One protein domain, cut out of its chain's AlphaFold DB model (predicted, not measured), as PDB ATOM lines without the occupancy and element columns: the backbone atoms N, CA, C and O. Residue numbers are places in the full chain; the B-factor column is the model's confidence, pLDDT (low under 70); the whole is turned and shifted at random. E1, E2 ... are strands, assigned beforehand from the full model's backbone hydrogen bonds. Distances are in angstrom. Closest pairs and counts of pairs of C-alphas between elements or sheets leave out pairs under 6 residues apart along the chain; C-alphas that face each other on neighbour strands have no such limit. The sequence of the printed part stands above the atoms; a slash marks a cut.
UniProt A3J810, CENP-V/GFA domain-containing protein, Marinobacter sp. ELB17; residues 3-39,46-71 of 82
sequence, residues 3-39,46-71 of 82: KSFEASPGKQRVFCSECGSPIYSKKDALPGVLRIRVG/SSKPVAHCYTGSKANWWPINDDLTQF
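Overview. This is residues 3 to 39 and 46 to 71 of the 82 residues of the protein "CENP-V/GFA domain-containing protein" of Marinobacter sp. ELB17 (UniProt A3J810). Little here is regular structure: a twisted four-strand sheet, E1 E2 E3 E4, makes one piece, and a wide loop, residues 54 to 68, closed by the short parallel pair E5 and E6, makes the other. The sheet is a meander, each strand the antiparallel neighbour of the one before. The printed part has 63 residues, 24 in six strands, E1 to E6, with no named helix; it is all strand and loose, radius of gyration of the C-alphas 14.6 A, spans 36 by 28 by 27 A.

Arrangement. Begin at the hairpin of E2, residues 11 to 16, and E3, residues 22 to 27, where N 14 and O 24 are 2.9 A apart. E1, residues 3 to 5, forms a hairpin with E2: N 5 and O 13, 2.9 A. E4, residues 34 to 36, forms one with E3: N 25 and O 35, 2.9 A. E5, residues 51 to 53, is parallel to E6, residues 69 to 71: N 52 and O 69, 2.8 A. E4 and E5 are apart.

Along the chain. Find E1's start, C-alpha 3, at (113.796, 64.873, 185.013). E2 spans 16.9 A, E3 15.1 A. E6 ends at C-alpha 71, (108.009, 65.005, 155.105).

Size, cuts and confidence. Residues 40 to 45 are not printed; C-alphas 39 and 46 are 13.8 A apart. In the long link E5 to E6, residues 57 to 63 stand free. No printed residue is under 70 in pLDDT.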
ATOM      1  N   LYS A   3     112.558  64.143 185.350       97.88
ATOM      2  CA  LYS A   3     113.796  64.873 185.013       97.88
ATOM      3  C   LYS A   3     113.711  65.457 183.605       97.88
ATOM      4  O   LYS A   3     112.989  64.937 182.753       97.88
ATOM      5  N   SER A   4     114.457  66.531 183.353       97.19
ATOM      6  CA  SER A   4     114.536  67.184 182.043       97.19
ATOM      7  C   SER A   4     115.970  67.297 181.542       97.19
ATOM      8  O   SER A   4     116.878  67.564 182.323       97.19
ATOM      9  N   PHE A   5     116.157  67.150 180.230       97.56
ATOM     10  CA  PHE A   5     117.434  67.359 179.554       97.56
ATOM     11  C   PHE A   5     117.270  68.198 178.287       97.56
ATOM     12  O   PHE A   5     116.300  68.053 177.532       97.56
ATOM     13  N   GLU A   6     118.260  69.043 178.031       97.25
ATOM     14  CA  GLU A   6     118.278  70.005 176.942       97.25
ATOM     15  C   GLU A   6     119.568  69.854 176.137       97.25
ATOM     16  O   GLU A   6     120.610  70.402 176.471       97.25
ATOM     17  N   ALA A   7     119.495  69.067 175.061       93.50
ATOM     18  CA  ALA A   7     120.644  68.860 174.173       93.50
ATOM     19  C   ALA A   7     120.975  70.102 173.327       93.50
ATOM     20  O   ALA A   7     122.079  70.237 172.815       93.50
ATOM     21  N   SER A   8     119.982  70.961 173.101       90.56
ATOM     22  CA  SER A   8     120.114  72.194 172.329       90.56
ATOM     23  C   SER A   8     119.206  73.243 172.960       90.56
ATOM     24  O   SER A   8     118.090  72.862 173.341       90.56
ATOM     25  N   PRO A   9     119.638  74.515 173.024       95.50
ATOM     26  CA  PRO A   9     118.847  75.587 173.612       95.50
ATOM     27  C   PRO A   9     117.414  75.644 173.062       95.50
ATOM     28  O   PRO A   9     117.184  75.493 171.859       95.50
ATOM     29  N   GLY A  10     116.442  75.851 173.941       94.94
ATOM     30  CA  GLY A  10     115.027  76.002 173.637       94.94
ATOM     31  C   GLY A  10     114.243  74.701 173.450       94.94
ATOM     32  O   GLY A  10     113.080  74.762 173.036       94.94
ATOM     33  N   LYS A  11     114.821  73.513 173.706       95.69
ATOM     34  CA  LYS A  11     114.104  72.222 173.593       95.69
ATOM     35  C   LYS A  11     114.370  71.296 174.776       95.69
ATOM     36  O   LYS A  11     115.301  70.485 174.770       95.69
ATOM     37  N   GLN A  12     113.421  71.282 175.703       97.44
ATOM     38  CA  GLN A  12     113.449  70.390 176.855       97.44
ATOM     39  C   GLN A  12     112.793  69.042 176.537       97.44
ATOM     40  O   GLN A  12     111.670  68.963 176.023       97.44
ATOM     41  N   ARG A  13     113.504  67.959 176.856       97.81
ATOM     42  CA  ARG A  13     113.009  66.578 176.833       97.81
ATOM     43  C   ARG A  13     112.779  66.142 178.275       97.81
ATOM     44  O   ARG A  13     113.728  66.153 179.051       97.81
ATOM     45  N   VAL A  14     111.549  65.774 178.618       98.00
ATOM     46  CA  VAL A  14     111.164  65.378 179.979       98.00
ATOM     47  C   VAL A  14     110.873  63.882 180.011       98.00
ATOM     48  O   VAL A  14     110.180  63.357 179.134       98.00
ATOM     49  N   PHE A  15     111.434  63.193 180.998       98.19
ATOM     50  CA  PHE A  15     111.422  61.736 181.103       98.19
ATOM     51  C   PHE A  15     111.318  61.277 182.563       98.19
ATOM     52  O   PHE A  15     111.571  62.044 183.497       98.19
ATOM     53  N   CYS A  16     110.920  60.019 182.754       97.38
ATOM     54  CA  CYS A  16     110.867  59.396 184.073       97.38
ATOM     55  C   CYS A  16     112.283  59.261 184.646       97.38
ATOM     56  O   CYS A  16     113.164  58.696 184.002       97.38
ATOM     57  N   SER A  17     112.504  59.747 185.869       97.81
ATOM     58  CA  SER A  17     113.822  59.701 186.510       97.81
ATOM     59  C   SER A  17     114.286  58.296 186.893       97.81
ATOM     60  O   SER A  17     115.452  58.138 187.235       97.81
ATOM     61  N   GLU A  18     113.375  57.325 186.904       97.62
ATOM     62  CA  GLU A  18     113.619  55.959 187.378       97.62
ATOM     63  C   GLU A  18     113.903  55.008 186.211       97.62
ATOM     64  O   GLU A  18     114.944  54.365 186.191       97.62
ATOM     65  N   CYS A  19     113.026  54.966 185.201       96.56
ATOM     66  CA  CYS A  19     113.178  54.066 184.050       96.56
ATOM     67  C   CYS A  19     113.728  54.735 182.779       96.56
ATOM     68  O   CYS A  19     114.002  54.054 181.796       96.56
ATOM     69  N   GLY A  20     113.847  56.066 182.747       95.75
ATOM     70  CA  GLY A  20     114.332  56.801 181.573       95.75
ATOM     71  C   GLY A  20     113.320  56.965 180.433       95.75
ATOM     72  O   GLY A  20     113.637  57.619 179.438       95.75
ATOM     73  N   SER A  21     112.099  56.430 180.550       96.00
ATOM     74  CA  SER A  21     111.089  56.531 179.489       96.00
ATOM     75  C   SER A  21     110.747  57.995 179.163       96.00
ATOM     76  O   SER A  21     110.469  58.780 180.080       96.00
ATOM     77  N   PRO A  22     110.738  58.392 177.875       96.62
ATOM     78  CA  PRO A  22     110.388  59.748 177.470       96.62
ATOM     79  C   PRO A  22     108.893  59.992 177.672       96.62
ATOM     80  O   PRO A  22     108.082  59.199 177.207       96.62
ATOM     81  N   ILE A  23     108.526  61.115 178.295       97.25
ATOM     82  CA  ILE A  23     107.122  61.439 178.597       97.25
ATOM     83  C   ILE A  23     106.606  62.523 177.664       97.25
ATOM     84  O   ILE A  23     105.664  62.311 176.899       97.25
ATOM     85  N   TYR A  24     107.272  63.673 177.652       97.50
ATOM     86  CA  TYR A  24     106.933  64.745 176.731       97.50
ATOM     87  C   TYR A  24     108.153  65.582 176.358       97.50
ATOM     88  O   TYR A  24     109.256  65.434 176.888       97.50
ATOM     89  N   SER A  25     107.971  66.467 175.388       96.62
ATOM     90  CA  SER A  25     108.902  67.561 175.132       96.62
ATOM     91  C   SER A  25     108.156  68.876 174.979       96.62
ATOM     92  O   SER A  25     106.999  68.903 174.558       96.62
ATOM     93  N   LYS A  26     108.838  69.967 175.312       95.94
ATOM     94  CA  LYS A  26     108.350  71.334 175.122       95.94
ATOM     95  C   LYS A  26     109.432  72.179 174.464       95.94
ATOM     96  O   LYS A  26     110.610  71.813 174.488       95.94
ATOM     97  N   LYS A  27     109.008  73.258 173.815       94.69
ATOM     98  CA  LYS A  27     109.904  74.220 173.181       94.69
ATOM     99  C   LYS A  27     109.590  75.608 173.706       94.69
ATOM    100  O   LYS A  27     108.416  75.959 173.759       94.69
ATOM    101  N   ASP A  28     110.616  76.397 173.986       94.94
ATOM    102  CA  ASP A  28     110.432  77.772 174.469       94.94
ATOM    103  C   ASP A  28     109.768  78.652 173.402       94.94
ATOM    104  O   ASP A  28     108.946  79.503 173.713       94.94
ATOM    105  N   ALA A  29     110.029  78.360 172.123       92.12
ATOM    106  CA  ALA A  29     109.385  79.012 170.982       92.12
ATOM    107  C   ALA A  29     107.883  78.681 170.816       92.12
ATOM    108  O   ALA A  29     107.227  79.267 169.959       92.12
ATOM    109  N   LEU A  30     107.341  77.715 171.567       91.06
ATOM    110  CA  LEU A  30     105.923  77.330 171.543       91.06
ATOM    111  C   LEU A  30     105.402  77.176 172.983       91.06
ATOM    112  O   LEU A  30     105.124  76.051 173.421       91.06
ATOM    113  N   PRO A  31     105.302  78.282 173.744       92.81
ATOM    114  CA  PRO A  31     104.823  78.239 175.119       92.81
ATOM    115  C   PRO A  31     103.392  77.688 175.172       92.81
ATOM    116  O   PRO A  31     102.582  77.923 174.280       92.81
ATOM    117  N   GLY A  32     103.090  76.902 176.208       93.44
ATOM    118  CA  GLY A  32     101.788  76.245 176.373       93.44
ATOM    119  C   GLY A  32     101.587  74.965 175.550       93.44
ATOM    120  O   GLY A  32     100.622  74.246 175.790       93.44
ATOM    121  N   VAL A  33     102.501  74.617 174.634       94.69
ATOM    122  CA  VAL A  33     102.384  73.404 173.807       94.69
ATOM    123  C   VAL A  33     103.289  72.284 174.324       94.69
ATOM    124  O   VAL A  33     104.517  72.404 174.344       94.69
ATOM    125  N   LEU A  34     102.687  71.138 174.658       95.38
ATOM    126  CA  LEU A  34     103.395  69.904 175.012       95.38
ATOM    127  C   LEU A  34     103.281  68.863 173.893       95.38
ATOM    128  O   LEU A  34     102.205  68.622 173.354       95.38
ATOM    129  N   ARG A  35     104.393  68.196 173.565       94.38
ATOM    130  CA  ARG A  35     104.412  67.013 172.689       94.38
ATOM    131  C   ARG A  35     104.525  65.747 173.528       94.38
ATOM    132  O   ARG A  35     105.628  65.397 173.957       94.38
ATOM    133  N   ILE A  36     103.402  65.074 173.740       95.12
ATOM    134  CA  ILE A  36     103.285  63.867 174.568       95.12
ATOM    135  C   ILE A  36     103.661  62.625 173.747       95.12
ATOM    136  O   ILE A  36     103.415  62.570 172.542       95.12
ATOM    137  N   ARG A  37     104.306  61.634 174.373       95.25
ATOM    138  CA  ARG A  37     104.523  60.319 173.752       95.25
ATOM    139  C   ARG A  37     103.242  59.501 173.828       95.25
ATOM    140  O   ARG A  37     102.797  59.144 174.909       95.25
ATOM    141  N   VAL A  38     102.684  59.201 172.660       94.25
ATOM    142  CA  VAL A  38     101.381  58.540 172.537       94.25
ATOM    143  C   VAL A  38     101.345  57.146 173.171       94.25
ATOM    144  O   VAL A  38     100.345  56.788 173.774       94.25
ATOM    145  N   GLY A  39     102.456  56.399 173.132       92.12
ATOM    146  CA  GLY A  39     102.553  55.049 173.706       92.12
ATOM    147  C   GLY A  39     102.482  54.974 175.237       92.12
ATOM    148  O   GLY A  39     102.667  53.899 175.787       92.12
ATOM    149  N   SER A  46      91.103  58.755 170.076       92.75
ATOM    150  CA  SER A  46      90.350  59.222 168.906       92.75
ATOM    151  C   SER A  46      91.262  59.802 167.817       92.75
ATOM    152  O   SER A  46      90.899  59.826 166.641       92.75
ATOM    153  N   SER A  47      92.459  60.249 168.200       90.38
ATOM    154  CA  SER A  47      93.465  60.814 167.302       90.38
ATOM    155  C   SER A  47      94.177  59.733 166.489       90.38
ATOM    156  O   SER A  47      94.564  58.695 167.021       90.38
ATOM    157  N   LYS A  48      94.432  60.018 165.209       91.50
ATOM    158  CA  LYS A  48      95.201  59.158 164.298       91.50
ATOM    159  C   LYS A  48      96.443  59.892 163.779       91.50
ATOM    160  O   LYS A  48      96.440  61.126 163.758       91.50
ATOM    161  N   PRO A  49      97.499  59.173 163.355       93.06
ATOM    162  CA  PRO A  49      98.584  59.783 162.598       93.06
ATOM    163  C   PRO A  49      98.036  60.508 161.363       93.06
ATOM    164  O   PRO A  49      97.122  60.017 160.707       93.06
ATOM    165  N   VAL A  50      98.594  61.680 161.064       93.81
ATOM    166  CA  VAL A  50      98.204  62.496 159.897       93.81
ATOM    167  C   VAL A  50      99.348  62.693 158.904       93.81
ATOM    168  O   VAL A  50      99.121  63.148 157.790       93.81
ATOM    169  N   ALA A  51     100.581  62.385 159.317       94.50
ATOM    170  CA  ALA A  51     101.782  62.522 158.508       94.50
ATOM    171  C   ALA A  51     102.960  61.758 159.124       94.50
ATOM    172  O   ALA A  51     103.017  61.560 160.343       94.50
ATOM    173  N   HIS A  52     103.950  61.450 158.290       95.00
ATOM    174  CA  HIS A  52     105.274  60.978 158.688       95.00
ATOM    175  C   HIS A  52     106.273  62.127 158.563       95.00
ATOM    176  O   HIS A  52     106.314  62.811 157.547       95.00
ATOM    177  N   CYS A  53     107.072  62.372 159.600       94.56
ATOM    178  CA  CYS A  53     108.117  63.402 159.591       94.56
ATOM    179  C   CYS A  53     109.497  62.755 159.659       94.56
ATOM    180  O   CYS A  53     109.648  61.712 160.294       94.56
ATOM    181  N   TYR A  54     110.504  63.434 159.111       95.12
ATOM    182  CA  TYR A  54     111.882  62.946 159.012       95.12
ATOM    183  C   TYR A  54     112.037  61.667 158.168       95.12
ATOM    184  O   TYR A  54     112.910  60.843 158.444       95.12
ATOM    185  N   THR A  55     111.219  61.500 157.123       96.31
ATOM    186  CA  THR A  55     111.294  60.333 156.225       96.31
ATOM    187  C   THR A  55     112.618  60.242 155.471       96.31
ATOM    188  O   THR A  55     113.079  59.135 155.213       96.31
ATOM    189  N   GLY A  56     113.305  61.366 155.253       95.62
ATOM    190  CA  GLY A  56     114.632  61.402 154.631       95.62
ATOM    191  C   GLY A  56     115.746  60.839 155.509       95.62
ATOM    192  O   GLY A  56     116.844  60.567 155.038       95.62
ATOM    193  N   SER A  57     115.470  60.636 156.800       97.00
ATOM    194  CA  SER A  57     116.356  59.947 157.744       97.00
ATOM    195  C   SER A  57     115.790  58.595 158.189       97.00
ATOM    196  O   SER A  57     116.274  58.027 159.171       97.00
ATOM    197  N   LYS A  58     114.751  58.074 157.515       96.12
ATOM    198  CA  LYS A  58     114.177  56.772 157.862       96.12
ATOM    199  C   LYS A  58     115.194  55.663 157.603       96.12
ATOM    200  O   LYS A  58     115.989  55.727 156.665       96.12
ATOM    201  N   ALA A  59     115.116  54.598 158.392       96.88
ATOM    202  CA  ALA A  59     115.865  53.391 158.091       96.88
ATOM    203  C   ALA A  59     115.466  52.857 156.703       96.88
ATOM    204  O   ALA A  59     114.279  52.749 156.377       96.88
ATOM    205  N   ASN A  60     116.453  52.521 155.872       95.31
ATOM    206  CA  ASN A  60     116.216  52.053 154.503       95.31
ATOM    207  C   ASN A  60     115.371  50.765 154.447       95.31
ATOM    208  O   ASN A  60     114.622  50.578 153.495       95.31
ATOM    209  N   TRP A  61     115.434  49.931 155.486       96.56
ATOM    210  CA  TRP A  61     114.673  48.685 155.627       96.56
ATOM    211  C   TRP A  61     113.256  48.856 156.193       96.56
ATOM    212  O   TRP A  61     112.514  47.880 156.235       96.56
ATOM    213  N   TRP A  62     112.856  50.056 156.637       95.50
ATOM    214  CA  TRP A  62     111.516  50.285 157.184       95.50
ATOM    215  C   TRP A  62     110.576  50.876 156.122       95.50
ATOM    216  O   TRP A  62     110.772  52.033 155.709       95.50
ATOM    217  N   PRO A  63     109.567  50.121 155.651       95.81
ATOM    218  CA  PRO A  63     108.580  50.646 154.722       95.81
ATOM    219  C   PRO A  63     107.515  51.477 155.459       95.81
ATOM    220  O   PRO A  63     107.147  51.183 156.596       95.81
ATOM    221  N   ILE A  64     107.013  52.519 154.794       96.56
ATOM    222  CA  ILE A  64     105.812  53.256 155.206       96.56
ATOM    223  C   ILE A  64     104.705  52.800 154.259       96.56
ATOM    224  O   ILE A  64     104.806  53.031 153.059       96.56
ATOM    225  N   ASN A  65     103.707  52.095 154.794       96.25
ATOM    226  CA  ASN A  65     102.709  51.353 154.009       96.25
ATOM    227  C   ASN A  65     101.331  52.035 153.959       96.25
ATOM    228  O   ASN A  65     100.350  51.397 153.589       96.25
ATOM    229  N   ASP A  66     101.241  53.290 154.391       96.69
ATOM    230  CA  ASP A  66     100.032  54.104 154.304       96.69
ATOM    231  C   ASP A  66     100.239  55.278 153.337       96.69
ATOM    232  O   ASP A  66     101.362  55.570 152.920       96.69
ATOM    233  N   ASP A  67      99.145  55.959 153.000       96.25
ATOM    234  CA  ASP A  67      99.137  57.090 152.066       96.25
ATOM    235  C   ASP A  67      99.233  58.454 152.778       96.25
ATOM    236  O   ASP A  67      98.874  59.494 152.215       96.25
ATOM    237  N   LEU A  68      99.668  58.489 154.045       96.75
ATOM    238  CA  LEU A  68      99.778  59.746 154.785       96.75
ATOM    239  C   LEU A  68     100.907  60.611 154.223       96.75
ATOM    240  O   LEU A  68     101.919  60.120 153.725       96.75
ATOM    241  N   THR A  69     100.765  61.933 154.356       95.38
ATOM    242  CA  THR A  69     101.780  62.878 153.878       95.38
ATOM    243  C   THR A  69     103.139  62.590 154.513       95.38
ATOM    244  O   THR A  69     103.252  62.469 155.733       95.38
ATOM    245  N   GLN A  70     104.180  62.521 153.687       94.94
ATOM    246  CA  GLN A  70     105.547  62.248 154.121       94.94
ATOM    247  C   GLN A  70     106.404  63.506 153.980       94.94
ATOM    248  O   GLN A  70     106.429  64.142 152.927       94.94
ATOM    249  N   PHE A  71     107.094  63.873 155.058       95.31
ATOM    250  CA  PHE A  71     108.009  65.005 155.105       95.31
ATOM    251  C   PHE A  71     109.426  64.517 155.376       95.31
ATOM    252  O   PHE A  71     109.697  63.922 156.422       95.31
TER     253      PHE A  71